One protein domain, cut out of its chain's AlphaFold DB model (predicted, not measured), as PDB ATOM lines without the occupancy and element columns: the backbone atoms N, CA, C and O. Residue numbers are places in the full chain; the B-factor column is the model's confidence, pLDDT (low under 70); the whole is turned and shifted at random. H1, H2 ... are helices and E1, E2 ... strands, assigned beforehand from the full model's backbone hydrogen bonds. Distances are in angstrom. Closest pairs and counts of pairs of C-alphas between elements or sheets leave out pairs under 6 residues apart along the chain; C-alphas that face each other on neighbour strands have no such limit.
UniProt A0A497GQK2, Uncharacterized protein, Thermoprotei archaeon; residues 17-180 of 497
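Overview. This is residues 17 to 180 of the 497 residues of an uncharacterized protein of Thermoprotei archaeon (UniProt A0A497GQK2). One long helix, H4, runs through the middle with H6 side by side with it, H7 crossing near its start and H5 turning a corner at its end. H1 packs between the latter part of H4 and a small sheet at one end of the domain, while H2 and H3 lie toward the opposite end. The printed part has 164 residues, with three strands followed by eight helices; the sheet is mixed, in the order E1 E3 E2, and the class is mostly helix. The whole is compact, with a radius of gyration of the C-alphas of 16.0 A and spans of 45 by 35 by 30 A.

Arrangement. Start at the sheet's inner strand E3, residues 44 to 47. E1, residues 26 to 29, is its parallel neighbour at 25 degrees, with N 45 and O 26 2.8 A apart. E2, residues 37 to 39, forms an antiparallel hairpin with E3, and N 39 and O 44 are 2.8 A apart. H1, residues 54 to 65, is on one face, at a height over the sheet of 8.2 A, making two layers, a helix over a sheet. Next find the hub H4, residues 99 to 118, which touches four helices. With residues 111 to 115 alone it touches H1, closest at C-alphas 60 and 111, 6.3 A, at a steep tilt of 62 degrees. H6, residues 139 to 148, touches H4 at a shallow tilt of 7 degrees, the same way, closest at C-alphas 109 and 140, 4.6 A. H5, residues 120 to 131, touches H4 only at the corner, closest at C-alphas 116 and 123, 4.7 A. With residues 102 to 106 alone H4 touches H7, residues 160 to 171, at a steep tilt of 65 degrees, closest at C-alphas 106 and 164, 5.7 A. H2, residues 72 to 85, touches H7 with residues 78 to 82 alone, closest at C-alphas 82 and 161, 5.4 A. H2 and H3, residues 89 to 97, form a helical hairpin and only just touch, with 3 pairs of C-alphas within 8 A, closest at C-alphas 83 and 92, 6.2 A. H8, residues 175 to 178, is near H3. O i to N i+4 pairs are all within hydrogen-bond range in H3, H4, H5, H6 and H7, against 7 of 8 in H1 and 9 of 10 in H2; H8 is too short for one.

Along the chain. Find C-alpha 26 at (108.960, 141.343, 132.010), where E1 begins. C-alpha 99 at (102.283, 165.695, 118.776) begins H4, 28.9 A long; H2 measures 20.2 A and H1 17.1 A. H8 ends at C-alpha 178, (93.537, 169.048, 127.504).

Size, cuts and confidence. The C-alphas of Thr 17 and Gly 89 are the two farthest apart, 47.1 A. The printed part has no cut, and the link from H6 to H7 is long, with 11 residues. Mean pLDDT of the printed part is 89.4, and residue 180 is under 70.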
ATOM      1  N   THR A  17      96.751 133.256 126.247       88.25
ATOM      2  CA  THR A  17      95.577 133.427 125.377       88.25
ATOM      3  C   THR A  17      95.654 134.663 124.482       88.25
ATOM      4  O   THR A  17      94.721 134.923 123.725       88.25
ATOM      5  N   HIS A  18      96.721 135.466 124.558       86.12
ATOM      6  CA  HIS A  18      96.893 136.627 123.687       86.12
ATOM      7  C   HIS A  18      97.373 136.210 122.287       86.12
ATOM      8  O   HIS A  18      98.283 135.400 122.132       86.12
ATOM      9  N   ILE A  19      96.723 136.761 121.263       79.94
ATOM     10  CA  ILE A  19      96.944 136.500 119.843       79.94
ATOM     11  C   ILE A  19      97.255 137.838 119.142       79.94
ATOM     12  O   ILE A  19      96.396 138.729 119.164       79.94
ATOM     13  N   PRO A  20      98.424 137.962 118.479       80.88
ATOM     14  CA  PRO A  20      99.517 136.977 118.423       80.88
ATOM     15  C   PRO A  20     100.194 136.796 119.789       80.88
ATOM     16  O   PRO A  20     100.100 137.680 120.627       80.88
ATOM     17  N   MET A  21     100.891 135.674 120.018       82.06
ATOM     18  CA  MET A  21     101.576 135.428 121.298       82.06
ATOM     19  C   MET A  21     102.458 136.625 121.703       82.06
ATOM     20  O   MET A  21     103.210 137.122 120.857       82.06
ATOM     21  N   PRO A  22     102.406 137.086 122.970       82.50
ATOM     22  CA  PRO A  22     103.208 138.216 123.420       82.50
ATOM     23  C   PRO A  22     104.709 137.962 123.210       82.50
ATOM     24  O   PRO A  22     105.181 136.841 123.434       82.50
ATOM     25  N   PRO A  23     105.494 138.985 122.833       81.75
ATOM     26  CA  PRO A  23     106.935 138.846 122.692       81.75
ATOM     27  C   PRO A  23     107.567 138.696 124.084       81.75
ATOM     28  O   PRO A  23     106.942 139.072 125.075       81.75
ATOM     29  N   PRO A  24     108.806 138.188 124.217       85.44
ATOM     30  CA  PRO A  24     109.463 138.099 125.520       85.44
ATOM     31  C   PRO A  24     109.557 139.474 126.203       85.44
ATOM     32  O   PRO A  24     110.159 140.394 125.642       85.44
ATOM     33  N   HIS A  25     108.968 139.591 127.395       88.06
ATOM     34  CA  HIS A  25     108.890 140.807 128.210       88.06
ATOM     35  C   HIS A  25     108.846 140.452 129.706       88.06
ATOM     36  O   HIS A  25     108.571 139.308 130.076       88.06
ATOM     37  N   GLN A  26     109.112 141.438 130.558       89.38
ATOM     38  CA  GLN A  26     108.960 141.343 132.010       89.38
ATOM     39  C   GLN A  26     107.676 142.047 132.447       89.38
ATOM     40  O   GLN A  26     107.322 143.084 131.890       89.38
ATOM     41  N   VAL A  27     106.997 141.506 133.459       90.62
ATOM     42  CA  VAL A  27     105.831 142.145 134.082       90.62
ATOM     43  C   VAL A  27     106.204 142.564 135.497       90.62
ATOM     44  O   VAL A  27     106.686 141.744 136.277       90.62
ATOM     45  N   ILE A  28     105.986 143.835 135.829       90.56
ATOM     46  CA  ILE A  28     106.182 144.382 137.174       90.56
ATOM     47  C   ILE A  28     104.822 144.815 137.718       90.56
ATOM     48  O   ILE A  28     104.137 145.646 137.126       90.56
ATOM     49  N   LEU A  29     104.440 144.263 138.866       91.19
ATOM     50  CA  LEU A  29     103.244 144.684 139.586       91.19
ATOM     51  C   LEU A  29     103.607 145.813 140.547       91.19
ATOM     52  O   LEU A  29     104.321 145.589 141.524       91.19
ATOM     53  N   ASP A  30     103.103 147.015 140.284       89.00
ATOM     54  CA  ASP A  30     103.323 148.181 141.138       89.00
ATOM     55  C   ASP A  30     101.975 148.757 141.607       89.00
ATOM     56  O   ASP A  30     101.227 149.323 140.816       89.00
ATOM     57  N   PRO A  31     101.610 148.651 142.896       87.31
ATOM     58  CA  PRO A  31     100.359 149.217 143.394       87.31
ATOM     59  C   PRO A  31     100.354 150.754 143.440       87.31
ATOM     60  O   PRO A  31      99.307 151.332 143.740       87.31
ATOM     61  N   LYS A  32     101.499 151.415 143.210       87.00
ATOM     62  CA  LYS A  32     101.636 152.878 143.229       87.00
ATOM     63  C   LYS A  32     101.359 153.524 141.877       87.00
ATOM     64  O   LYS A  32     101.092 154.724 141.853       87.00
ATOM     65  N   ILE A  33     101.422 152.777 140.773       84.12
ATOM     66  CA  ILE A  33     101.067 153.336 139.465       84.12
ATOM     67  C   ILE A  33      99.547 153.433 139.353       84.12
ATOM     68  O   ILE A  33      98.814 152.521 139.727       84.12
ATOM     69  N   GLU A  34      99.048 154.551 138.848       78.38
ATOM     70  CA  GLU A  34      97.602 154.729 138.661       78.38
ATOM     71  C   GLU A  34      97.111 154.149 137.329       78.38
ATOM     72  O   GLU A  34      95.941 153.808 137.202       78.38
ATOM     73  N   THR A  35      98.000 154.038 136.343       80.69
ATOM     74  CA  THR A  35      97.725 153.565 134.982       80.69
ATOM     75  C   THR A  35      98.852 152.646 134.545       80.69
ATOM     76  O   THR A  35      99.997 152.901 134.920       80.69
ATOM     77  N   ALA A  36      98.539 151.624 133.752       85.81
ATOM     78  CA  ALA A  36      99.555 150.761 133.168       85.81
ATOM     79  C   ALA A  36     100.506 151.538 132.240       85.81
ATOM     80  O   ALA A  36     100.168 152.610 131.722       85.81
ATOM     81  N   ASP A  37     101.720 151.015 132.086       86.00
ATOM     82  CA  ASP A  37     102.696 151.519 131.125       86.00
ATOM     83  C   ASP A  37     103.588 150.402 130.579       86.00
ATOM     84  O   ASP A  37     103.804 149.370 131.224       86.00
ATOM     85  N   CYS A  38     104.127 150.636 129.384       84.19
ATOM     86  CA  CYS A  38     105.107 149.777 128.745       84.19
ATOM     87  C   CYS A  38     106.398 150.539 128.430       84.19
ATOM     88  O   CYS A  38     106.423 151.478 127.628       84.19
ATOM     89  N   ASP A  39     107.513 150.055 128.973       83.00
ATOM     90  CA  ASP A  39     108.852 150.417 128.522       83.00
ATOM     91  C   ASP A  39     109.242 149.541 127.326       83.00
ATOM     92  O   ASP A  39     109.585 148.367 127.474       83.00
ATOM     93  N   LEU A  40     109.192 150.113 126.122       78.31
ATOM     94  CA  LEU A  40     109.522 149.403 124.881       78.31
ATOM     95  C   LEU A  40     110.990 148.973 124.791       78.31
ATOM     96  O   LEU A  40     111.302 148.009 124.088       78.31
ATOM     97  N   LYS A  41     111.898 149.695 125.454       76.06
ATOM     98  CA  LYS A  41     113.339 149.455 125.351       76.06
ATOM     99  C   LYS A  41     113.748 148.284 126.231       76.06
ATOM    100  O   LYS A  41     114.384 147.351 125.747       76.06
ATOM    101  N   GLU A  42     113.346 148.331 127.496       82.88
ATOM    102  CA  GLU A  42     113.631 147.270 128.467       82.88
ATOM    103  C   GLU A  42     112.613 146.120 128.379       82.88
ATOM    104  O   GLU A  42     112.808 145.064 128.980       82.88
ATOM    105  N   ARG A  43     111.541 146.303 127.592       84.38
ATOM    106  CA  ARG A  43     110.411 145.371 127.443       84.38
ATOM    107  C   ARG A  43     109.789 145.039 128.792       84.38
ATOM    108  O   ARG A  43     109.627 143.872 129.149       84.38
ATOM    109  N   VAL A  44     109.466 146.084 129.546       88.06
ATOM    110  CA  VAL A  44     108.866 145.983 130.878       88.06
ATOM    111  C   VAL A  44     107.448 146.527 130.819       88.06
ATOM    112  O   VAL A  44     107.257 147.688 130.475       88.06
ATOM    113  N   VAL A  45     106.472 145.706 131.194       89.00
ATOM    114  CA  VAL A  45     105.073 146.108 131.366       89.00
ATOM    115  C   VAL A  45     104.807 146.299 132.852       89.00
ATOM    116  O   VAL A  45     104.973 145.363 133.638       89.00
ATOM    117  N   ARG A  46     104.408 147.505 133.253       91.62
ATOM    118  CA  ARG A  46     104.047 147.822 134.636       91.62
ATOM    119  C   ARG A  46     102.533 147.855 134.768       91.62
ATOM    120  O   ARG A  46     101.861 148.564 134.023       91.62
ATOM    121  N   LEU A  47     101.994 147.097 135.720       92.19
ATOM    122  CA  LEU A  47     100.553 146.999 135.964       92.19
ATOM    123  C   LEU A  47     100.222 147.328 137.412       92.19
ATOM    124  O   LEU A  47     100.956 146.950 138.328       92.19
ATOM    125  N   ASN A  48      99.065 147.954 137.628       91.06
ATOM    126  CA  ASN A  48      98.508 148.064 138.965       91.06
ATOM    127  C   ASN A  48      97.733 146.776 139.298       91.06
ATOM    128  O   ASN A  48      96.675 146.544 138.708       91.06
ATOM    129  N   PRO A  49      98.179 145.961 140.273       88.44
ATOM    130  CA  PRO A  49      97.484 144.725 140.646       88.44
ATOM    131  C   PRO A  49      96.069 144.956 141.201       88.44
ATOM    132  O   PRO A  49      95.286 144.016 141.298       88.44
ATOM    133  N   LYS A  50      95.726 146.194 141.581       87.88
ATOM    134  CA  LYS A  50      94.393 146.589 142.059       87.88
ATOM    135  C   LYS A  50      93.481 147.109 140.941       87.88
ATOM    136  O   LYS A  50      92.358 147.522 141.234       87.88
ATOM    137  N   SER A  51      93.948 147.135 139.690       87.25
ATOM    138  CA  SER A  51      93.136 147.589 138.561       87.25
ATOM    139  C   SER A  51      91.934 146.670 138.344       87.25
ATOM    140  O   SER A  51      92.060 145.448 138.293       87.25
ATOM    141  N   GLN A  52      90.756 147.271 138.168       86.50
ATOM    142  CA  GLN A  52      89.537 146.546 137.783       86.50
ATOM    143  C   GLN A  52      89.553 146.129 136.303       86.50
ATOM    144  O   GLN A  52      88.739 145.306 135.888       86.50
ATOM    145  N   CYS A  53      90.495 146.669 135.527       90.94
ATOM    146  CA  CYS A  53      90.649 146.449 134.095       90.94
ATOM    147  C   CYS A  53      91.941 145.683 133.769       90.94
ATOM    148  O   CYS A  53      92.485 145.845 132.687       90.94
ATOM    149  N   LEU A  54      92.450 144.853 134.690       91.12
ATOM    150  CA  LEU A  54      93.800 144.281 134.594       91.12
ATOM    151  C   LEU A  54      94.073 143.500 133.289       91.12
ATOM    152  O   LEU A  54      95.191 143.528 132.784       91.12
ATOM    153  N   GLU A  55      93.067 142.815 132.732       94.12
ATOM    154  CA  GLU A  55      93.220 142.124 131.442       94.12
ATOM    155  C   GLU A  55      93.352 143.105 130.277       94.12
ATOM    156  O   GLU A  55      94.235 142.935 129.435       94.12
ATOM    157  N   TRP A  56      92.495 144.124 130.230       94.75
ATOM    158  CA  TRP A  56      92.586 145.192 129.246       94.75
ATOM    159  C   TRP A  56      93.917 145.932 129.369       94.75
ATOM    160  O   TRP A  56      94.623 146.020 128.369       94.75
ATOM    161  N   ASP A  57      94.299 146.351 130.576       93.00
ATOM    162  CA  ASP A  57      95.561 147.044 130.852       93.00
ATOM    163  C   ASP A  57      96.756 146.237 130.327       93.00
ATOM    164  O   ASP A  57      97.561 146.741 129.549       93.00
ATOM    165  N   TYR A  58      96.844 144.948 130.675       93.81
ATOM    166  CA  TYR A  58      97.934 144.103 130.196       93.81
ATOM    167  C   TYR A  58      97.927 143.954 128.676       93.81
ATOM    168  O   TYR A  58      98.943 144.202 128.031       93.81
ATOM    169  N   ARG A  59      96.798 143.552 128.077       94.38
ATOM    170  CA  ARG A  59      96.737 143.314 126.628       94.38
ATOM    171  C   ARG A  59      96.996 144.595 125.833       94.38
ATOM    172  O   ARG A  59      97.613 144.507 124.779       94.38
ATOM    173  N   HIS A  60      96.569 145.753 126.336       93.25
ATOM    174  CA  HIS A  60      96.835 147.058 125.733       93.25
ATOM    175  C   HIS A  60      98.337 147.341 125.672       93.25
ATOM    176  O   HIS A  60      98.872 147.606 124.596       93.25
ATOM    177  N   GLU A  61      99.039 147.184 126.795       90.94
ATOM    178  CA  GLU A  61     100.489 147.382 126.838       90.94
ATOM    179  C   GLU A  61     101.255 146.358 125.980       90.94
ATOM    180  O   GLU A  61     102.286 146.683 125.391       90.94
ATOM    181  N   ILE A  62     100.737 145.136 125.820       90.00
ATOM    182  CA  ILE A  62     101.322 144.159 124.887       90.00
ATOM    183  C   ILE A  62     101.175 144.592 123.427       90.00
ATOM    184  O   ILE A  62     102.102 144.373 122.644       90.00
ATOM    185  N   GLU A  63     100.078 145.236 123.030       90.50
ATOM    186  CA  GLU A  63      99.938 145.724 121.651       90.50
ATOM    187  C   GLU A  63     100.944 146.838 121.324       90.50
ATOM    188  O   GLU A  63     101.354 146.977 120.170       90.50
ATOM    189  N   HIS A  64     101.446 147.556 122.333       85.69
ATOM    190  CA  HIS A  64     102.603 148.439 122.174       85.69
ATOM    191  C   HIS A  64     103.928 147.699 121.955       85.69
ATOM    192  O   HIS A  64     104.860 148.279 121.407       85.69
ATOM    193  N   LEU A  65     104.045 146.424 122.318       81.44
ATOM    194  CA  LEU A  65     105.203 145.597 121.957       81.44
ATOM    195  C   LEU A  65     105.008 144.854 120.625       81.44
ATOM    196  O   LEU A  65     106.001 144.494 119.990       81.44
ATOM    197  N   ASN A  66     103.756 144.636 120.212       82.94
ATOM    198  CA  ASN A  66     103.371 143.838 119.047       82.94
ATOM    199  C   ASN A  66     102.962 144.689 117.835       82.94
ATOM    200  O   ASN A  66     103.797 144.975 116.975       82.94
ATOM    201  N   ALA A  67     101.674 145.026 117.719       80.75
ATOM    202  CA  ALA A  67     101.087 145.545 116.484       80.75
ATOM    203  C   ALA A  67     101.266 147.057 116.316       80.75
ATOM    204  O   ALA A  67     101.438 147.543 115.198       80.75
ATOM    205  N   TYR A  68     101.270 147.801 117.423       83.62
ATOM    206  CA  TYR A  68     101.312 149.261 117.430       83.62
ATOM    207  C   TYR A  68     102.459 149.793 118.288       83.62
ATOM    208  O   TYR A  68     102.231 150.526 119.264       83.62
ATOM    209  N   PRO A  69     103.716 149.452 117.942       80.12
ATOM    210  CA  PRO A  69     104.831 149.870 118.747       80.12
ATOM    211  C   PRO A  69     105.096 151.358 118.578       80.12
ATOM    212  O   PRO A  69     105.451 151.848 117.505       80.12
ATOM    213  N   ARG A  70     104.990 152.087 119.692       81.56
ATOM    214  CA  ARG A  70     105.336 153.512 119.800       81.56
ATOM    215  C   ARG A  70     106.853 153.716 119.827       81.56
ATOM    216  O   ARG A  70     107.379 154.463 120.650       81.56
ATOM    217  N   THR A  71     107.582 153.025 118.952       86.38
ATOM    218  CA  THR A  71     109.026 153.228 118.835       86.38
ATOM    219  C   THR A  71     109.307 154.651 118.372       86.38
ATOM    220  O   THR A  71     108.523 155.259 117.642       86.38
ATOM    221  N   GLU A  72     110.462 155.181 118.756       88.06
ATOM    222  CA  GLU A  72     110.898 156.493 118.289       88.06
ATOM    223  C   GLU A  72     110.959 156.581 116.757       88.06
ATOM    224  O   GLU A  72     110.617 157.617 116.189       88.06
ATOM    225  N   LYS A  73     111.306 155.475 116.091       90.25
ATOM    226  CA  LYS A  73     111.320 155.365 114.633       90.25
ATOM    227  C   LYS A  73     109.938 155.639 114.042       90.25
ATOM    228  O   LYS A  73     109.799 156.538 113.216       90.25
ATOM    229  N   GLU A  74     108.919 154.909 114.496       90.88
ATOM    230  CA  GLU A  74     107.547 155.053 113.994       90.88
ATOM    231  C   GLU A  74     106.934 156.398 114.389       90.88
ATOM    232  O   GLU A  74     106.301 157.056 113.563       90.88
ATOM    233  N   MET A  75     107.181 156.875 115.614       92.12
ATOM    234  CA  MET A  75     106.745 158.212 116.028       92.12
ATOM    235  C   MET A  75     107.334 159.302 115.132       92.12
ATOM    236  O   MET A  75     106.593 160.157 114.648       92.12
ATOM    237  N   PHE A  76     108.637 159.262 114.853       94.81
ATOM    238  CA  PHE A  76     109.263 160.232 113.964       94.81
ATOM    239  C   PHE A  76     108.743 160.115 112.522       94.81
ATOM    240  O   PHE A  76     108.442 161.133 111.898       94.81
ATOM    241  N   LYS A  77     108.549 158.899 111.991       95.00
ATOM    242  CA  LYS A  77     107.942 158.711 110.662       95.00
ATOM    243  C   LYS A  77     106.543 159.317 110.596       95.00
ATOM    244  O   LYS A  77     106.276 160.132 109.716       95.00
ATOM    245  N   HIS A  78     105.659 158.973 111.529       94.88
ATOM    246  CA  HIS A  78     104.295 159.506 111.550       94.88
ATOM    247  C   HIS A  78     104.268 161.019 111.749       94.88
ATOM    248  O   HIS A  78     103.466 161.696 111.107       94.88
ATOM    249  N   TYR A  79     105.192 161.561 112.545       95.44
ATOM    250  CA  TYR A  79     105.386 162.999 112.674       95.44
ATOM    251  C   TYR A  79     105.664 163.664 111.324       95.44
ATOM    252  O   TYR A  79     104.942 164.583 110.935       95.44
ATOM    253  N   VAL A  80     106.669 163.182 110.583       95.50
ATOM    254  CA  VAL A  80     107.042 163.731 109.268       95.50
ATOM    255  C   VAL A  80     105.866 163.642 108.295       95.50
ATOM    256  O   VAL A  80     105.497 164.645 107.676       95.50
ATOM    257  N   LYS A  81     105.237 162.465 108.202       95.69
ATOM    258  CA  LYS A  81     104.119 162.214 107.284       95.69
ATOM    259  C   LYS A  81     102.923 163.115 107.591       95.69
ATOM    260  O   LYS A  81     102.444 163.805 106.692       95.69
ATOM    261  N   ALA A  82     102.478 163.181 108.846       95.25
ATOM    262  CA  ALA A  82     101.341 164.013 109.241       95.25
ATOM    263  C   ALA A  82     101.648 165.505 109.061       95.25
ATOM    264  O   ALA A  82     100.869 166.234 108.446       95.25
ATOM    265  N   ARG A  83     102.824 165.958 109.508       94.31
ATOM    266  CA  ARG A  83     103.252 167.356 109.375       94.31
ATOM    267  C   ARG A  83     103.290 167.812 107.916       94.31
ATOM    268  O   ARG A  83     102.888 168.940 107.633       94.31
ATOM    269  N   SER A  84     103.751 166.958 106.999       92.00
ATOM    270  CA  SER A  84     103.821 167.281 105.566       92.00
ATOM    271  C   SER A  84     102.446 167.579 104.949       92.00
ATOM    272  O   SER A  84     102.337 168.445 104.084       92.00
ATOM    273  N   LYS A  85     101.382 166.946 105.466       93.81
ATOM    274  CA  LYS A  85      99.993 167.129 105.016       93.81
ATOM    275  C   LYS A  85      99.312 168.378 105.603       93.81
ATOM    276  O   LYS A  85      98.252 168.781 105.130       93.81
ATOM    277  N   LEU A  86      99.900 169.030 106.610       92.75
ATOM    278  CA  LEU A  86      99.371 170.279 107.172       92.75
ATOM    279  C   LEU A  86      99.820 171.473 106.323       92.75
ATOM    280  O   LEU A  86     101.014 171.731 106.194       92.75
ATOM    281  N   SER A  87      98.880 172.237 105.764       83.94
ATOM    282  CA  SER A  87      99.175 173.388 104.892       83.94
ATOM    283  C   SER A  87      99.404 174.705 105.646       83.94
ATOM    284  O   SER A  87     100.144 175.565 105.179       83.94
ATOM    285  N   HIS A  88      98.802 174.872 106.828       88.25
ATOM    286  CA  HIS A  88      98.840 176.129 107.580       88.25
ATOM    287  C   HIS A  88      99.973 176.133 108.615       88.25
ATOM    288  O   HIS A  88     100.045 175.248 109.465       88.25
ATOM    289  N   GLY A  89     100.814 177.176 108.611       88.31
ATOM    290  CA  GLY A  89     101.950 177.293 109.539       88.31
ATOM    291  C   GLY A  89     101.553 177.243 111.020       88.31
ATOM    292  O   GLY A  89     102.220 176.587 111.811       88.31
ATOM    293  N   ARG A  90     100.413 177.848 111.391       90.06
ATOM    294  CA  ARG A  90      99.879 177.769 112.765       90.06
ATOM    295  C   ARG A  90      99.478 176.349 113.161       90.06
ATOM    296  O   ARG A  90      99.749 175.939 114.283       90.06
ATOM    297  N   ASP A  91      98.855 175.607 112.244       93.56
ATOM    298  CA  ASP A  91      98.459 174.222 112.498       93.56
ATOM    299  C   ASP A  91      99.701 173.328 112.629       93.56
ATOM    300  O   ASP A  91      99.720 172.466 113.501       93.56
ATOM    301  N   ARG A  92     100.768 173.569 111.850       92.81
ATOM    302  CA  ARG A  92     102.055 172.860 112.004       92.81
ATOM    303  C   ARG A  92     102.685 173.089 113.376       92.81
ATOM    304  O   ARG A  92     103.071 172.125 114.027       92.81
ATOM    305  N   GLU A  93     102.755 174.340 113.827       92.50
ATOM    306  CA  GLU A  93     103.322 174.681 115.138       92.50
ATOM    307  C   GLU A  93     102.513 174.078 116.291       92.50
ATOM    308  O   GLU A  93     103.076 173.503 117.223       92.50
ATOM    309  N   LEU A  94     101.184 174.140 116.199       93.12
ATOM    310  CA  LEU A  94     100.303 173.554 117.201       93.12
ATOM    311  C   LEU A  94     100.378 172.019 117.204       93.12
ATOM    312  O   LEU A  94     100.409 171.406 118.270       93.12
ATOM    313  N   PHE A  95     100.423 171.395 116.023       94.06
ATOM    314  CA  PHE A  95     100.592 169.950 115.880       94.06
ATOM    315  C   PHE A  95     101.909 169.493 116.499       94.06
ATOM    316  O   PHE A  95     101.909 168.554 117.286       94.06
ATOM    317  N   LYS A  96     103.008 170.198 116.213       93.31
ATOM    318  CA  LYS A  96     104.320 169.955 116.819       93.31
ATOM    319  C   LYS A  96     104.262 169.986 118.342       93.31
ATOM    320  O   LYS A  96     104.680 169.028 118.983       93.31
ATOM    321  N   GLN A  97     103.701 171.053 118.909       91.31
ATOM    322  CA  GLN A  97     103.619 171.237 120.360       91.31
ATOM    323  C   GLN A  97     102.866 170.099 121.065       91.31
ATOM    324  O   GLN A  97     103.200 169.741 122.192       91.31
ATOM    325  N   TYR A  98     101.847 169.535 120.414       91.81
ATOM    326  CA  TYR A  98     100.961 168.530 121.004       91.81
ATOM    327  C   TYR A  98     101.073 167.150 120.348       91.81
ATOM    328  O   TYR A  98     100.202 166.302 120.554       91.81
ATOM    329  N   PHE A  99     102.138 166.905 119.582       92.81
ATOM    330  CA  PHE A  99     102.283 165.695 118.776       92.81
ATOM    331  C   PHE A  99     102.190 164.420 119.616       92.81
ATOM    332  O   PHE A  99     101.468 163.500 119.250       92.81
ATOM    333  N   THR A 100     102.862 164.374 120.765       90.00
ATOM    334  CA  THR A 100     102.881 163.196 121.648       90.00
ATOM    335  C   THR A 100     101.492 162.848 122.187       90.00
ATOM    336  O   THR A 100     101.129 161.676 122.242       90.00
ATOM    337  N   ILE A 101     100.674 163.852 122.509       90.25
ATOM    338  CA  ILE A 101      99.280 163.658 122.937       90.25
ATOM    339  C   ILE A 101      98.435 163.117 121.784       90.25
ATOM    340  O   ILE A 101      97.678 162.164 121.962       90.25
ATOM    341  N   ILE A 102      98.576 163.709 120.596       92.69
ATOM    342  CA  ILE A 102      97.845 163.288 119.395       92.69
ATOM    343  C   ILE A 102      98.212 161.848 119.035       92.69
ATOM    344  O   ILE A 102      97.323 161.036 118.771       92.69
ATOM    345  N   ALA A 103      99.503 161.522 119.066       91.94
ATOM    346  CA  ALA A 103     100.009 160.187 118.806       91.94
ATOM    347  C   ALA A 103      99.438 159.182 119.812       91.94
ATOM    348  O   ALA A 103      98.876 158.179 119.381       91.94
ATOM    349  N   ASN A 104      99.487 159.470 121.117       89.69
ATOM    350  CA  ASN A 104      98.949 158.570 122.140       89.69
ATOM    351  C   ASN A 104      97.468 158.269 121.927       89.69
ATOM    352  O   ASN A 104      97.099 157.105 121.832       89.69
ATOM    353  N   ILE A 105      96.642 159.303 121.747       91.19
ATOM    354  CA  ILE A 105      95.208 159.128 121.487       91.19
ATOM    355  C   ILE A 105      94.988 158.291 120.223       91.19
ATOM    356  O   ILE A 105      94.094 157.447 120.184       91.19
ATOM    357  N   THR A 106      95.798 158.517 119.188       93.50
ATOM    358  CA  THR A 106      95.678 157.801 117.915       93.50
ATOM    359  C   THR A 106      96.005 156.320 118.074       93.50
ATOM    360  O   THR A 106      95.187 155.487 117.700       93.50
ATOM    361  N   TYR A 107      97.155 155.978 118.655       91.81
ATOM    362  CA  TYR A 107      97.554 154.585 118.866       91.81
ATOM    363  C   TYR A 107      96.602 153.854 119.825       91.81
ATOM    364  O   TYR A 107      96.183 152.745 119.505       91.81
ATOM    365  N   ASP A 108      96.188 154.488 120.929       91.88
ATOM    366  CA  ASP A 108      95.221 153.900 121.874       91.88
ATOM    367  C   ASP A 108      93.899 153.574 121.173       91.88
ATOM    368  O   ASP A 108      93.309 152.525 121.411       91.88
ATOM    369  N   SER A 109      93.455 154.444 120.259       93.62
ATOM    370  CA  SER A 109      92.228 154.222 119.486       93.62
ATOM    371  C   SER A 109      92.304 152.961 118.620       93.62
ATOM    372  O   SER A 109      91.306 152.254 118.500       93.62
ATOM    373  N   TYR A 110      93.458 152.659 118.018       93.62
ATOM    374  CA  TYR A 110      93.633 151.421 117.250       93.62
ATOM    375  C   TYR A 110      93.664 150.192 118.157       93.62
ATOM    376  O   TYR A 110      92.926 149.238 117.917       93.62
ATOM    377  N   ILE A 111      94.470 150.241 119.218       93.00
ATOM    378  CA  ILE A 111      94.640 149.126 120.155       93.00
ATOM    379  C   ILE A 111      93.309 148.760 120.803       93.00
ATOM    380  O   ILE A 111      92.894 147.603 120.763       93.00
ATOM    381  N   ASP A 112      92.599 149.748 121.346       94.12
ATOM    382  CA  ASP A 112      91.332 149.512 122.029       94.12
ATOM    383  C   ASP A 112      90.263 148.987 121.062       94.12
ATOM    384  O   ASP A 112      89.476 148.106 121.418       94.12
ATOM    385  N   TYR A 113      90.265 149.467 119.812       94.25
ATOM    386  CA  TYR A 113      89.396 148.927 118.772       94.25
ATOM    387  C   TYR A 113      89.678 147.443 118.512       94.25
ATOM    388  O   TYR A 113      88.746 146.636 118.564       94.25
ATOM    389  N   GLU A 114      90.934 147.071 118.258       92.25
ATOM    390  CA  GLU A 114      91.305 145.690 117.931       92.25
ATOM    391  C   GLU A 114      91.094 144.728 119.102       92.25
ATOM    392  O   GLU A 114      90.514 143.651 118.923       92.25
ATOM    393  N   LEU A 115      91.512 145.111 120.310       93.88
ATOM    394  CA  LEU A 115      91.406 144.250 121.486       93.88
ATOM    395  C   LEU A 115      89.957 143.910 121.816       93.88
ATOM    396  O   LEU A 115      89.656 142.752 122.106       93.88
ATOM    397  N   ALA A 116      89.040 144.869 121.722       93.38
ATOM    398  CA  ALA A 116      87.638 144.601 122.014       93.38
ATOM    399  C   ALA A 116      86.902 143.833 120.902       93.38
ATOM    400  O   ALA A 116      85.816 143.309 121.162       93.38
ATOM    401  N   GLN A 117      87.478 143.705 119.696       89.69
ATOM    402  CA  GLN A 117      87.018 142.703 118.721       89.69
ATOM    403  C   GLN A 117      87.500 141.289 119.079       89.69
ATOM    404  O   GLN A 117      86.797 140.322 118.797       89.69
ATOM    405  N   ARG A 118      88.694 141.159 119.673       91.00
ATOM    406  CA  ARG A 118      89.339 139.862 119.948       91.00
ATOM    407  C   ARG A 118      88.931 139.244 121.287       91.00
ATOM    408  O   ARG A 118      88.821 138.024 121.374       91.00
ATOM    409  N   TYR A 119      88.718 140.056 122.322       93.69
ATOM    410  CA  TYR A 119      88.560 139.574 123.696       93.69
ATOM    411  C   TYR A 119      87.276 140.104 124.342       93.69
ATOM    412  O   TYR A 119      87.138 141.295 124.631       93.69
ATOM    413  N   GLU A 120      86.341 139.199 124.636       92.12
ATOM    414  CA  GLU A 120      85.050 139.550 125.240       92.12
ATOM    415  C   GLU A 120      85.210 140.192 126.627       92.12
ATOM    416  O   GLU A 120      84.511 141.154 126.948       92.12
ATOM    417  N   ASN A 121      86.153 139.708 127.444       93.44
ATOM    418  CA  ASN A 121      86.383 140.272 128.774       93.44
ATOM    419  C   ASN A 121      86.950 141.699 128.713       93.44
ATOM    420  O   ASN A 121      86.529 142.557 129.484       93.44
ATOM    421  N   VAL A 122      87.821 141.988 127.736       94.44
ATOM    422  CA  VAL A 122      88.298 143.359 127.480       94.44
ATOM    423  C   VAL A 122      87.128 144.266 127.111       94.44
ATOM    424  O   VAL A 122      86.998 145.357 127.661       94.44
ATOM    425  N   ARG A 123      86.219 143.805 126.242       94.25
ATOM    426  CA  ARG A 123      85.021 144.574 125.877       94.25
ATOM    427  C   ARG A 123      84.123 144.866 127.087       94.25
ATOM    428  O   ARG A 123      83.613 145.980 127.186       94.25
ATOM    429  N   LYS A 124      83.961 143.915 128.018       94.06
ATOM    430  CA  LYS A 124      83.223 144.120 129.285       94.06
ATOM    431  C   LYS A 124      83.913 145.148 130.189       94.06
ATOM    432  O   LYS A 124      83.256 146.063 130.678       94.06
ATOM    433  N   GLN A 125      85.234 145.059 130.346       94.31
ATOM    434  CA  GLN A 125      86.019 146.032 131.120       94.31
ATOM    435  C   GLN A 125      85.937 147.447 130.522       94.31
ATOM    436  O   GLN A 125      85.757 148.421 131.255       94.31
ATOM    437  N   MET A 126      85.982 147.568 129.191       93.94
ATOM    438  CA  MET A 126      85.760 148.842 128.500       93.94
ATOM    439  C   MET A 126      84.341 149.381 128.704       93.94
ATOM    440  O   MET A 126      84.171 150.584 128.876       93.94
ATOM    441  N   GLU A 127      83.314 148.526 128.698       94.19
ATOM    442  CA  GLU A 127      81.934 148.948 128.964       94.19
ATOM    443  C   GLU A 127      81.794 149.563 130.363       94.19
ATOM    444  O   GLU A 127      81.202 150.637 130.515       94.19
ATOM    445  N   ASP A 128      82.373 148.919 131.374       92.94
ATOM    446  CA  ASP A 128      82.347 149.411 132.751       92.94
ATOM    447  C   ASP A 128      83.146 150.704 132.930       92.94
ATOM    448  O   ASP A 128      82.725 151.585 133.686       92.94
ATOM    449  N   TYR A 129      84.256 150.853 132.205       91.06
ATOM    450  CA  TYR A 129      85.008 152.103 132.135       91.06
ATOM    451  C   TYR A 129      84.175 153.226 131.504       91.06
ATOM    452  O   TYR A 129      84.025 154.295 132.097       91.06
ATOM    453  N   VAL A 130      83.560 152.972 130.343       91.38
ATOM    454  CA  VAL A 130      82.765 153.963 129.598       91.38
ATOM    455  C   VAL A 130      81.567 154.462 130.409       91.38
ATOM    456  O   VAL A 130      81.258 155.650 130.357       91.38
ATOM    457  N   LYS A 131      80.921 153.606 131.212       91.00
ATOM    458  CA  LYS A 131      79.820 154.010 132.115       91.00
ATOM    459  C   LYS A 131      80.237 155.062 133.150       91.00
ATOM    460  O   LYS A 131      79.382 155.795 133.639       91.00
ATOM    461  N   ARG A 132      81.526 155.128 133.496       88.69
ATOM    462  CA  ARG A 132      82.084 156.056 134.495       88.69
ATOM    463  C   ARG A 132      82.690 157.311 133.866       88.69
ATOM    464  O   ARG A 132      83.122 158.200 134.599       88.69
ATOM    465  N   LEU A 133      82.746 157.392 132.534       85.19
ATOM    466  CA  LEU A 133      83.338 158.529 131.843       85.19
ATOM    467  C   LEU A 133      82.453 159.779 131.961       85.19
ATOM    468  O   LEU A 133      81.255 159.716 131.689       85.19
ATOM    469  N   PRO A 134      83.039 160.946 132.282       81.56
ATOM    470  CA  PRO A 134      82.291 162.196 132.350       81.56
ATOM    471  C   PRO A 134      81.915 162.737 130.960       81.56
ATOM    472  O   PRO A 134      80.956 163.496 130.837       81.56
ATOM    473  N   SER A 135      82.669 162.390 129.909       81.81
ATOM    474  CA  SER A 135      82.407 162.810 128.529       81.81
ATOM    475  C   SER A 135      83.128 161.916 127.507       81.81
ATOM    476  O   SER A 135      84.060 161.199 127.852       81.81
ATOM    477  N   LEU A 136      82.707 161.985 126.236       83.06
ATOM    478  CA  LEU A 136      83.331 161.298 125.087       83.06
ATOM    479  C   LEU A 136      84.065 162.286 124.165       83.06
ATOM    480  O   LEU A 136      84.058 162.167 122.938       83.06
ATOM    481  N   GLU A 137      84.625 163.349 124.745       81.56
ATOM    482  CA  GLU A 137      85.278 164.402 123.962       81.56
ATOM    483  C   GLU A 137      86.619 163.956 123.373       81.56
ATOM    484  O   GLU A 137      87.019 164.451 122.314       81.56
ATOM    485  N   ILE A 138      87.304 163.029 124.046       85.62
ATOM    486  CA  ILE A 138      88.578 162.471 123.603       85.62
ATOM    487  C   ILE A 138      88.294 161.354 122.583       85.62
ATOM    488  O   ILE A 138      87.507 160.455 122.873       85.62
ATOM    489  N   PRO A 139      88.915 161.377 121.388       88.75
ATOM    490  CA  PRO A 139      88.655 160.388 120.343       88.75
ATOM    491  C   PRO A 139      88.823 158.924 120.776       88.75
ATOM    492  O   PRO A 139      88.000 158.102 120.391       88.75
ATOM    493  N   CYS A 140      89.816 158.588 121.609       88.31
ATOM    494  CA  CYS A 140      89.980 157.213 122.097       88.31
ATOM    495  C   CYS A 140      88.814 156.764 122.997       88.31
ATOM    496  O   CYS A 140      88.349 155.633 122.877       88.31
ATOM    497  N   ASP A 141      88.247 157.659 123.810       89.75
ATOM    498  CA  ASP A 141      87.051 157.369 124.611       89.75
ATOM    499  C   ASP A 141      85.802 157.173 123.746       89.75
ATOM    500  O   ASP A 141      84.985 156.285 124.006       89.75
ATOM    501  N   GLU A 142      85.667 157.948 122.667       90.69
ATOM    502  CA  GLU A 142      84.625 157.712 121.665       90.69
ATOM    503  C   GLU A 142      84.781 156.333 121.007       90.69
ATOM    504  O   GLU A 142      83.778 155.636 120.823       90.69
ATOM    505  N   VAL A 143      86.011 155.913 120.684       92.69
ATOM    506  CA  VAL A 143      86.269 154.570 120.147       92.69
ATOM    507  C   VAL A 143      85.795 153.507 121.127       92.69
ATOM    508  O   VAL A 143      84.989 152.661 120.741       92.69
ATOM    509  N   ARG A 144      86.202 153.587 122.399       94.00
ATOM    510  CA  ARG A 144      85.771 152.649 123.451       94.00
ATOM    511  C   ARG A 144      84.245 152.552 123.515       94.00
ATOM    512  O   ARG A 144      83.684 151.458 123.467       94.00
ATOM    513  N   ALA A 145      83.552 153.693 123.522       92.94
ATOM    514  CA  ALA A 145      82.091 153.738 123.580       92.94
ATOM    515  C   ALA A 145      81.397 153.141 122.340       92.94
ATOM    516  O   ALA A 145      80.343 152.507 122.459       92.94
ATOM    517  N   LEU A 146      81.956 153.338 121.143       93.19
ATOM    518  CA  LEU A 146      81.417 152.775 119.902       93.19
ATOM    519  C   LEU A 146      81.671 151.270 119.796       93.19
ATOM    520  O   LEU A 146      80.782 150.521 119.380       93.19
ATOM    521  N   VAL A 147      82.846 150.818 120.218       92.38
ATOM    522  CA  VAL A 147      83.266 149.420 120.105       92.38
ATOM    523  C   VAL A 147      82.509 148.517 121.071       92.38
ATOM    524  O   VAL A 147      82.086 147.428 120.683       92.38
ATOM    525  N   VAL A 148      82.203 149.003 122.276       91.56
ATOM    526  CA  VAL A 148      81.280 148.328 123.205       91.56
ATOM    527  C   VAL A 148      79.922 148.052 122.544       91.56
ATOM    528  O   VAL A 148      79.305 147.019 122.801       91.56
ATOM    529  N   ARG A 149      79.488 148.902 121.605       89.62
ATOM    530  CA  ARG A 149      78.250 148.743 120.816       89.62
ATOM    531  C   ARG A 149      78.447 147.981 119.498       89.62
ATOM    532  O   ARG A 149      77.530 147.948 118.681       89.62
ATOM    533  N   GLY A 150      79.623 147.396 119.270       87.44
ATOM    534  CA  GLY A 150      79.954 146.653 118.051       87.44
ATOM    535  C   GLY A 150      80.092 147.532 116.806       87.44
ATOM    536  O   GLY A 150      79.765 147.084 115.711       87.44
ATOM    537  N   ARG A 151      80.509 148.798 116.949       91.50
ATOM    538  CA  ARG A 151      80.661 149.740 115.827       91.50
ATOM    539  C   ARG A 151      82.102 150.236 115.696       91.50
ATOM    540  O   ARG A 151      82.722 150.597 116.690       91.50
ATOM    541  N   LYS A 152      82.592 150.342 114.454       89.81
ATOM    542  CA  LYS A 152      83.854 151.023 114.116       89.81
ATOM    543  C   LYS A 152      83.602 152.527 113.902       89.81
ATOM    544  O   LYS A 152      82.674 152.876 113.162       89.81
ATOM    545  N   PRO A 153      84.393 153.433 114.503       89.44
ATOM    546  CA  PRO A 153      84.351 154.853 114.162       89.44
ATOM    547  C   PRO A 153      84.738 155.070 112.693       89.44
ATOM    548  O   PRO A 153      85.758 154.559 112.240       89.44
ATOM    549  N   LYS A 154      83.967 155.871 111.943       90.62
ATOM    550  CA  LYS A 154      84.239 156.134 110.511       90.62
ATOM    551  C   LYS A 154      85.597 156.798 110.253       90.62
ATOM    552  O   LYS A 154      86.131 156.677 109.162       90.62
ATOM    553  N   TRP A 155      86.105 157.537 111.236       91.81
ATOM    554  CA  TRP A 155      87.367 158.266 111.142       91.81
ATOM    555  C   TRP A 155      88.591 157.411 111.487       91.81
ATOM    556  O   TRP A 155      89.704 157.817 111.166       91.81
ATOM    557  N   LEU A 156      88.403 156.249 112.128       92.31
ATOM    558  CA  LEU A 156      89.482 155.308 112.415       92.31
ATOM    559  C   LEU A 156      89.790 154.540 111.125       92.31
ATOM    560  O   LEU A 156      89.270 153.448 110.889       92.31
ATOM    561  N   SER A 157      90.541 155.186 110.237       90.19
ATOM    562  CA  SER A 157      90.935 154.622 108.943       90.19
ATOM    563  C   SER A 157      92.007 153.543 109.118       90.19
ATOM    564  O   SER A 157      92.413 153.274 110.240       90.19
ATOM    565  N   ASP A 158      92.464 152.919 108.035       87.25
ATOM    566  CA  ASP A 158      93.614 152.005 108.100       87.25
ATOM    567  C   ASP A 158      94.953 152.763 107.919       87.25
ATOM    568  O   ASP A 158      96.024 152.206 108.149       87.25
ATOM    569  N   ASP A 159      94.906 154.054 107.553       91.25
ATOM    570  CA  ASP A 159      96.069 154.949 107.519       91.25
ATOM    571  C   ASP A 159      96.184 155.704 108.853       91.25
ATOM    572  O   ASP A 159      95.421 156.620 109.179       91.25
ATOM    573  N   ILE A 160      97.190 155.339 109.645       92.12
ATOM    574  CA  ILE A 160      97.480 155.986 110.925       92.12
ATOM    575  C   ILE A 160      97.740 157.492 110.797       92.12
ATOM    576  O   ILE A 160      97.387 158.241 111.708       92.12
ATOM    577  N   VAL A 161      98.285 157.958 109.673       93.69
ATOM    578  CA  VAL A 161      98.560 159.377 109.428       93.69
ATOM    579  C   VAL A 161      97.257 160.154 109.250       93.69
ATOM    580  O   VAL A 161      97.107 161.224 109.838       93.69
ATOM    581  N   GLU A 162      96.296 159.619 108.494       94.88
ATOM    582  CA  GLU A 162      94.967 160.234 108.338       94.88
ATOM    583  C   GLU A 162      94.214 160.275 109.670       94.88
ATOM    584  O   GLU A 162      93.653 161.306 110.051       94.88
ATOM    585  N   THR A 163      94.283 159.186 110.437       94.88
ATOM    586  CA  THR A 163      93.703 159.123 111.780       94.88
ATOM    587  C   THR A 163      94.345 160.164 112.713       94.88
ATOM    588  O   THR A 163      93.627 160.888 113.406       94.88
ATOM    589  N   MET A 164      95.675 160.331 112.689       95.12
ATOM    590  CA  MET A 164      96.369 161.370 113.470       95.12
ATOM    591  C   MET A 164      95.926 162.783 113.078       95.12
ATOM    592  O   MET A 164      95.705 163.630 113.947       95.12
ATOM    593  N   LEU A 165      95.776 163.053 111.779       95.69
ATOM    594  CA  LEU A 165      95.300 164.346 111.287       95.69
ATOM    595  C   LEU A 165      93.863 164.620 111.727       95.69
ATOM    596  O   LEU A 165      93.559 165.741 112.142       95.69
ATOM    597  N   TYR A 166      92.996 163.607 111.704       95.00
ATOM    598  CA  TYR A 166      91.637 163.721 112.222       95.00
ATOM    599  C   TYR A 166      91.629 164.057 113.719       95.00
ATOM    600  O   TYR A 166      90.976 165.023 114.131       95.00
ATOM    601  N   VAL A 167      92.392 163.310 114.529       94.44
ATOM    602  CA  VAL A 167      92.526 163.552 115.976       94.44
ATOM    603  C   VAL A 167      93.018 164.978 116.232       94.44
ATOM    604  O   VAL A 167      92.422 165.701 117.035       94.44
ATOM    605  N   PHE A 168      94.042 165.426 115.503       95.31
ATOM    606  CA  PHE A 168      94.538 166.797 115.591       95.31
ATOM    607  C   PHE A 168      93.449 167.824 115.263       95.31
ATOM    608  O   PHE A 168      93.187 168.715 116.071       95.31
ATOM    609  N   GLN A 169      92.780 167.701 114.114       93.94
ATOM    610  CA  GLN A 169      91.766 168.668 113.683       93.94
ATOM    611  C   GLN A 169      90.585 168.744 114.658       93.94
ATOM    612  O   GLN A 169      90.096 169.839 114.947       93.94
ATOM    613  N   ARG A 170      90.168 167.605 115.221       91.56
ATOM    614  CA  ARG A 170      89.105 167.539 116.230       91.56
ATOM    615  C   ARG A 170      89.509 168.216 117.537       91.56
ATOM    616  O   ARG A 170      88.696 168.912 118.146       91.56
ATOM    617  N   LEU A 171      90.761 168.045 117.958       91.50
ATOM    618  CA  LEU A 171      91.225 168.522 119.258       91.50
ATOM    619  C   LEU A 171      91.852 169.916 119.229       91.50
ATOM    620  O   LEU A 171      91.935 170.537 120.286       91.50
ATOM    621  N   LYS A 172      92.251 170.460 118.071       91.69
ATOM    622  CA  LYS A 172      93.134 171.640 117.987       91.69
ATOM    623  C   LYS A 172      92.720 172.847 118.830       91.69
ATOM    624  O   LYS A 172      93.559 173.480 119.457       91.69
ATOM    625  N   ARG A 173      91.419 173.143 118.926       88.94
ATOM    626  CA  ARG A 173      90.902 174.272 119.733       88.94
ATOM    627  C   ARG A 173      90.954 174.023 121.247       88.94
ATOM    628  O   ARG A 173      90.838 174.963 122.027       88.94
ATOM    629  N   ARG A 174      91.077 172.763 121.662       86.12
ATOM    630  CA  ARG A 174      91.001 172.296 123.054       86.12
ATOM    631  C   ARG A 174      92.321 171.723 123.568       86.12
ATOM    632  O   ARG A 174      92.473 171.641 124.783       86.12
ATOM    633  N   LEU A 175      93.274 171.395 122.688       83.81
ATOM    634  CA  LEU A 175      94.598 170.869 123.052       83.81
ATOM    635  C   LEU A 175      95.280 171.663 124.180       83.81
ATOM    636  O   LEU A 175      95.707 171.021 125.135       83.81
ATOM    637  N   PRO A 176      95.278 173.015 124.201       81.69
ATOM    638  CA  PRO A 176      95.888 173.760 125.306       81.69
ATOM    639  C   PRO A 176      95.263 173.501 126.680       81.69
ATOM    640  O   PRO A 176      95.943 173.587 127.696       81.69
ATOM    641  N   ARG A 177      93.967 173.167 126.724       81.38
ATOM    642  CA  ARG A 177      93.234 172.858 127.962       81.38
ATOM    643  C   ARG A 177      93.302 171.375 128.331       81.38
ATOM    644  O   ARG A 177      93.178 171.041 129.507       81.38
ATOM    645  N   LEU A 178      93.453 170.501 127.334       74.94
ATOM    646  CA  LEU A 178      93.537 169.048 127.504       74.94
ATOM    647  C   LEU A 178      94.951 168.588 127.863       74.94
ATOM    648  O   LEU A 178      95.095 167.650 128.637       74.94
ATOM    649  N   ALA A 179      95.985 169.256 127.355       70.19
ATOM    650  CA  ALA A 179      97.371 168.832 127.523       70.19
ATOM    651  C   ALA A 179      97.824 168.618 128.979       70.19
ATOM    652  O   ALA A 179      98.484 167.616 129.223       70.19
ATOM    653  N   PRO A 180      97.433 169.449 129.970       62.09
ATOM    654  CA  PRO A 180      97.787 169.195 131.370       62.09
ATOM    655  C   PRO A 180      97.099 167.964 131.979       62.09
ATOM    656  O   PRO A 180      97.475 167.528 133.062       62.09
TER     657      PRO A 180